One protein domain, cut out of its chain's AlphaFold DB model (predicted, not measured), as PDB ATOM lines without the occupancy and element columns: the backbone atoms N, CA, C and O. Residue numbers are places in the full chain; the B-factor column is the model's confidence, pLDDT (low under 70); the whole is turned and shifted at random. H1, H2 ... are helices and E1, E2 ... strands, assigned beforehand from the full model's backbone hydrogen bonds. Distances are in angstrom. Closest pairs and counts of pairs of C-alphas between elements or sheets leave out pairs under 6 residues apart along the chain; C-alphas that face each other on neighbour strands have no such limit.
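Overview. This is residues 204 to 250 of the 261 residues of the protein "Chitobiase/beta-hexosaminidase C-terminal domain-containing protein" of Chthoniobacterales bacterium (UniProt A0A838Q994). There is little regular structure here: a loose frame, mostly loop, has the antiparallel ribbon E2 - E3 along one side and the short strand E1 across a gap from it. Residues 217 to 218 pair antiparallel with 249 to 250. The 47 printed residues hold E1, E2, H1 and E3 in that order, class mixed, with 16 residues in named elements; the radius of gyration of the C-alphas is 12.2 A, the spans 30 by 22 by 14 A.

Arrangement. Look first at E2, residues 221 to 224, and E3, residues 241 to 244: they are antiparallel at 155 degrees, with N 223 and O 242 2.9 A apart, within hydrogen-bond range. A tight link joins H1, residues 236 to 239, to E3; H1 is too short for an O i to N i+4 pair, and its one O i to N i+3 pair is within range. E1, residues 210 to 213, pairs with no named strand; it is apart from E2 and E3, and only just apart from H1, at 8.4 A.

Along the chain. Find C-alpha 210 at (-43.242, 18.842, 44.674), where E1 begins its 9.6 A. E2 spans 10.0 A, H1 5.4 A, and E3 9.9 A to C-alpha 244 at (-23.822, 10.486, 37.349).

Size, cuts and confidence. The C-alphas of Val 207 and Ala 246, the two farthest apart, are 33.1 A apart. The printed part has no cut; the link from E2 to H1 is long, and no printed residue is under 70 in pLDDT.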
ATOM      1  N   THR A 204     -39.710  21.832  46.686       88.44
ATOM      2  CA  THR A 204     -40.920  22.395  46.075       88.44
ATOM      3  C   THR A 204     -40.497  23.582  45.236       88.44
ATOM      4  O   THR A 204     -39.870  24.495  45.765       88.44
ATOM      5  N   ASP A 205     -40.803  23.540  43.942       88.38
ATOM      6  CA  ASP A 205     -40.422  24.615  43.032       88.38
ATOM      7  C   ASP A 205     -41.301  25.861  43.183       88.38
ATOM      8  O   ASP A 205     -42.332  25.863  43.864       88.38
ATOM      9  N   SER A 206     -40.871  26.945  42.547       86.19
ATOM     10  CA  SER A 206     -41.505  28.262  42.599       86.19
ATOM     11  C   SER A 206     -42.958  28.285  42.109       86.19
ATOM     12  O   SER A 206     -43.693  29.217  42.436       86.19
ATOM     13  N   VAL A 207     -43.398  27.257  41.374       85.19
ATOM     14  CA  VAL A 207     -44.781  27.094  40.893       85.19
ATOM     15  C   VAL A 207     -45.588  26.079  41.715       85.19
ATOM     16  O   VAL A 207     -46.730  25.772  41.373       85.19
ATOM     17  N   GLY A 208     -45.029  25.593  42.827       81.50
ATOM     18  CA  GLY A 208     -45.703  24.742  43.806       81.50
ATOM     19  C   GLY A 208     -45.641  23.244  43.506       81.50
ATOM     20  O   GLY A 208     -46.316  22.466  44.183       81.50
ATOM     21  N   GLN A 209     -44.850  22.803  42.525       85.12
ATOM     22  CA  GLN A 209     -44.701  21.380  42.238       85.12
ATOM     23  C   GLN A 209     -43.704  20.749  43.201       85.12
ATOM     24  O   GLN A 209     -42.604  21.251  43.429       85.12
ATOM     25  N   VAL A 210     -44.082  19.594  43.743       82.38
ATOM     26  CA  VAL A 210     -43.242  18.842  44.674       82.38
ATOM     27  C   VAL A 210     -42.376  17.846  43.906       82.38
ATOM     28  O   VAL A 210     -42.880  16.978  43.192       82.38
ATOM     29  N   TRP A 211     -41.065  17.964  44.086       86.56
ATOM     30  CA  TRP A 211     -40.034  17.051  43.616       86.56
ATOM     31  C   TRP A 211     -39.598  16.164  44.780       86.56
ATOM     32  O   TRP A 211     -39.189  16.649  45.836       86.56
ATOM     33  N   SER A 212     -39.694  14.848  44.603       85.06
ATOM     34  CA  SER A 212     -39.226  13.893  45.611       85.06
ATOM     35  C   SER A 212     -37.700  13.876  45.667       85.06
ATOM     36  O   SER A 212     -37.039  14.090  44.649       85.06
ATOM     37  N   ALA A 213     -37.146  13.586  46.850       83.81
ATOM     38  CA  ALA A 213     -35.717  13.331  46.993       83.81
ATOM     39  C   ALA A 213     -35.304  12.151  46.109       83.81
ATOM     40  O   ALA A 213     -36.051  11.173  45.979       83.81
ATOM     41  N   ASP A 214     -34.113  12.224  45.532       87.69
ATOM     42  CA  ASP A 214     -33.606  11.152  44.693       87.69
ATOM     43  C   ASP A 214     -33.183   9.935  45.521       87.69
ATOM     44  O   ASP A 214     -32.185   9.954  46.238       87.69
ATOM     45  N   GLN A 215     -33.998   8.883  45.432       81.38
ATOM     46  CA  GLN A 215     -33.856   7.650  46.210       81.38
ATOM     47  C   GLN A 215     -34.022   6.378  45.363       81.38
ATOM     48  O   GLN A 215     -33.607   5.301  45.781       81.38
ATOM     49  N   SER A 216     -34.606   6.484  44.164       81.06
ATOM     50  CA  SER A 216     -35.016   5.338  43.337       81.06
ATOM     51  C   SER A 216     -34.012   5.028  42.225       81.06
ATOM     52  O   SER A 216     -34.399   4.862  41.067       81.06
ATOM     53  N   PHE A 217     -32.725   4.969  42.560       84.00
ATOM     54  CA  PHE A 217     -31.631   4.754  41.613       84.00
ATOM     55  C   PHE A 217     -30.795   3.522  41.974       84.00
ATOM     56  O   PHE A 217     -30.708   3.103  43.125       84.00
ATOM     57  N   VAL A 218     -30.145   2.951  40.964       83.94
ATOM     58  CA  VAL A 218     -29.146   1.893  41.106       83.94
ATOM     59  C   VAL A 218     -27.865   2.378  40.441       83.94
ATOM     60  O   VAL A 218     -27.873   2.714  39.253       83.94
ATOM     61  N   ASN A 219     -26.776   2.364  41.214       78.94
ATOM     62  CA  ASN A 219     -25.466   2.940  40.892       78.94
ATOM     63  C   ASN A 219     -25.472   4.475  40.759       78.94
ATOM     64  O   ASN A 219     -26.512   5.114  40.619       78.94
ATOM     65  N   GLY A 220     -24.277   5.065  40.770       86.56
ATOM     66  CA  GLY A 220     -24.067   6.495  40.553       86.56
ATOM     67  C   GLY A 220     -23.694   7.270  41.808       86.56
ATOM     68  O   GLY A 220     -24.115   6.946  42.918       86.56
ATOM     69  N   THR A 221     -22.908   8.318  41.592       82.81
ATOM     70  CA  THR A 221     -22.450   9.251  42.620       82.81
ATOM     71  C   THR A 221     -23.207  10.562  42.469       82.81
ATOM     72  O   THR A 221     -23.546  10.969  41.357       82.81
ATOM     73  N   THR A 222     -23.491  11.211  43.593       90.06
ATOM     74  CA  THR A 222     -24.075  12.551  43.608       90.06
ATOM     75  C   THR A 222     -22.968  13.594  43.516       90.06
ATOM     76  O   THR A 222     -22.032  13.561  44.315       90.06
ATOM     77  N   GLN A 223     -23.110  14.551  42.603       85.25
ATOM     78  CA  GLN A 223     -22.348  15.796  42.611       85.25
ATOM     79  C   GLN A 223     -23.278  16.942  43.017       85.25
ATOM     80  O   GLN A 223     -24.410  17.029  42.543       85.25
ATOM     81  N   THR A 224     -22.810  17.823  43.904       88.69
ATOM     82  CA  THR A 224     -23.561  19.008  44.340       88.69
ATOM     83  C   THR A 224     -22.702  20.256  44.182       88.69
ATOM     84  O   THR A 224     -21.551  20.286  44.615       88.69
ATOM     85  N   TYR A 225     -23.271  21.300  43.591       83.62
ATOM     86  CA  TYR A 225     -22.638  22.596  43.351       83.62
ATOM     87  C   TYR A 225     -23.239  23.641  44.301       83.62
ATOM     88  O   TYR A 225     -24.022  24.512  43.914       83.62
ATOM     89  N   ALA A 226     -22.927  23.516  45.593       78.62
ATOM     90  CA  ALA A 226     -23.478  24.392  46.623       78.62
ATOM     91  C   ALA A 226     -23.057  25.860  46.407       78.62
ATOM     92  O   ALA A 226     -21.892  26.157  46.156       78.62
ATOM     93  N   GLY A 227     -24.015  26.783  46.526       75.06
ATOM     94  CA  GLY A 227     -23.764  28.230  46.485       75.06
ATOM     95  C   GLY A 227     -23.572  28.854  45.094       75.06
ATOM     96  O   GLY A 227     -23.343  30.056  45.024       75.06
ATOM     97  N   GLN A 228     -23.687  28.091  44.002       80.56
ATOM     98  CA  GLN A 228     -23.540  28.603  42.630       80.56
ATOM     99  C   GLN A 228     -24.886  29.015  42.023       80.56
ATOM    100  O   GLN A 228     -25.776  28.178  41.900       80.56
ATOM    101  N   ALA A 229     -25.044  30.280  41.622       84.25
ATOM    102  CA  ALA A 229     -26.269  30.735  40.961       84.25
ATOM    103  C   ALA A 229     -26.485  29.998  39.624       84.25
ATOM    104  O   ALA A 229     -25.558  29.924  38.814       84.25
ATOM    105  N   VAL A 230     -27.687  29.468  39.380       86.38
ATOM    106  CA  VAL A 230     -28.016  28.789  38.118       86.38
ATOM    107  C   VAL A 230     -28.747  29.770  37.206       86.38
ATOM    108  O   VAL A 230     -29.878  30.168  37.459       86.38
ATOM    109  N   SER A 231     -28.092  30.193  36.126       89.56
ATOM    110  CA  SER A 231     -28.697  31.148  35.191       89.56
ATOM    111  C   SER A 231     -29.948  30.564  34.522       89.56
ATOM    112  O   SER A 231     -29.933  29.425  34.058       89.56
ATOM    113  N   GLY A 232     -31.015  31.364  34.433       85.12
ATOM    114  CA  GLY A 232     -32.253  30.997  33.735       85.12
ATOM    115  C   GLY A 232     -33.299  30.275  34.589       85.12
ATOM    116  O   GLY A 232     -34.322  29.858  34.051       85.12
ATOM    117  N   THR A 233     -33.085  30.156  35.899       87.44
ATOM    118  CA  THR A 233     -34.068  29.610  36.838       87.44
ATOM    119  C   THR A 233     -34.080  30.411  38.139       87.44
ATOM    120  O   THR A 233     -33.117  31.094  38.471       87.44
ATOM    121  N   VAL A 234     -35.203  30.365  38.854       87.81
ATOM    122  CA  VAL A 234     -35.306  30.823  40.252       87.81
ATOM    123  C   VAL A 234     -35.260  29.645  41.231       87.81
ATOM    124  O   VAL A 234     -35.115  29.836  42.434       87.81
ATOM    125  N   ASP A 235     -35.344  28.422  40.703       90.19
ATOM    126  CA  ASP A 235     -35.344  27.161  41.435       90.19
ATOM    127  C   ASP A 235     -33.951  26.535  41.477       90.19
ATOM    128  O   ASP A 235     -33.786  25.327  41.324       90.19
ATOM    129  N   ASP A 236     -32.932  27.366  41.694       86.31
ATOM    130  CA  ASP A 236     -31.526  26.980  41.813       86.31
ATOM    131  C   ASP A 236     -31.288  25.655  42.566       86.31
ATOM    132  O   ASP A 236     -30.526  24.827  42.062       86.31
ATOM    133  N   PRO A 237     -31.914  25.385  43.736       88.12
ATOM    134  CA  PRO A 237     -31.696  24.133  44.459       88.12
ATOM    135  C   PRO A 237     -32.056  22.860  43.676       88.12
ATOM    136  O   PRO A 237     -31.451  21.823  43.935       88.12
ATOM    137  N   LEU A 238     -32.989  22.929  42.719       88.62
ATOM    138  CA  LEU A 238     -33.375  21.800  41.861       88.62
ATOM    139  C   LEU A 238     -32.312  21.480  40.794       88.62
ATOM    140  O   LEU A 238     -32.239  20.356  40.311       88.62
ATOM    141  N   TYR A 239     -31.480  22.459  40.427       88.50
ATOM    142  CA  TYR A 239     -30.499  22.348  39.338       88.50
ATOM    143  C   TYR A 239     -29.044  22.288  39.829       88.50
ATOM    144  O   TYR A 239     -28.116  22.206  39.027       88.50
ATOM    145  N   ARG A 240     -28.819  22.341  41.146       89.69
ATOM    146  CA  ARG A 240     -27.483  22.319  41.768       89.69
ATOM    147  C   ARG A 240     -26.974  20.920  42.098       89.69
ATOM    148  O   ARG A 240     -25.866  20.800  42.621       89.69
ATOM    149  N   SER A 241     -27.756  19.882  41.833       87.69
ATOM    150  CA  SER A 241     -27.355  18.496  42.044       87.69
ATOM    151  C   SER A 241     -27.581  17.655  40.803       87.69
ATOM    152  O   SER A 241     -28.520  17.870  40.044       87.69
ATOM    153  N   GLU A 242     -26.715  16.667  40.629       88.75
ATOM    154  CA  GLU A 242     -26.873  15.637  39.616       88.75
ATOM    155  C   GLU A 242     -26.418  14.284  40.158       88.75
ATOM    156  O   GLU A 242     -25.580  14.195  41.065       88.75
ATOM    157  N   ARG A 243     -26.955  13.214  39.573       91.00
ATOM    158  CA  ARG A 243     -26.447  11.857  39.746       91.00
ATOM    159  C   ARG A 243     -25.818  11.386  38.448       91.00
ATOM    160  O   ARG A 243     -26.483  11.368  37.415       91.00
ATOM    161  N   TYR A 244     -24.569  10.937  38.519       84.31
ATOM    162  CA  TYR A 244     -23.822  10.486  37.349       84.31
ATOM    163  C   TYR A 244     -23.150   9.126  37.585       84.31
ATOM    164  O   TYR A 244     -22.700   8.799  38.684       84.31
ATOM    165  N   ALA A 245     -23.121   8.301  36.539       88.94
ATOM    166  CA  ALA A 245     -22.400   7.030  36.469       88.94
ATOM    167  C   ALA A 245     -22.269   6.598  35.002       88.94
ATOM    168  O   ALA A 245     -23.114   6.943  34.180       88.94
ATOM    169  N   ALA A 246     -21.279   5.754  34.687       86.12
ATOM    170  CA  ALA A 246     -21.176   5.119  33.367       86.12
ATOM    171  C   ALA A 246     -22.397   4.234  33.036       86.12
ATOM    172  O   ALA A 246     -22.730   4.016  31.876       86.12
ATOM    173  N   THR A 247     -23.084   3.714  34.058       87.25
ATOM    174  CA  THR A 247     -24.374   3.028  33.914       87.25
ATOM    175  C   THR A 247     -25.274   3.391  35.091       87.25
ATOM    176  O   THR A 247     -25.143   2.820  36.173       87.25
ATOM    177  N   LEU A 248     -26.180   4.343  34.874       86.88
ATOM    178  CA  LEU A 248     -27.191   4.778  35.838       86.88
ATOM    179  C   LEU A 248     -28.553   4.175  35.479       86.88
ATOM    180  O   LEU A 248     -28.952   4.198  34.314       86.88
ATOM    181  N   LYS A 249     -29.276   3.643  36.470       82.81
ATOM    182  CA  LYS A 249     -30.649   3.142  36.297       82.81
ATOM    183  C   LYS A 249     -31.574   3.735  37.350       82.81
ATOM    184  O   LYS A 249     -31.200   3.790  38.514       82.81
ATOM    185  N   TYR A 250     -32.795   4.083  36.951       81.50
ATOM    186  CA  TYR A 250     -33.872   4.459  37.865       81.50
ATOM    187  C   TYR A 250     -34.927   3.349  37.940       81.50
ATOM    188  O   TYR A 250     -35.298   2.769  36.920       81.50
TER     189      TYR A 250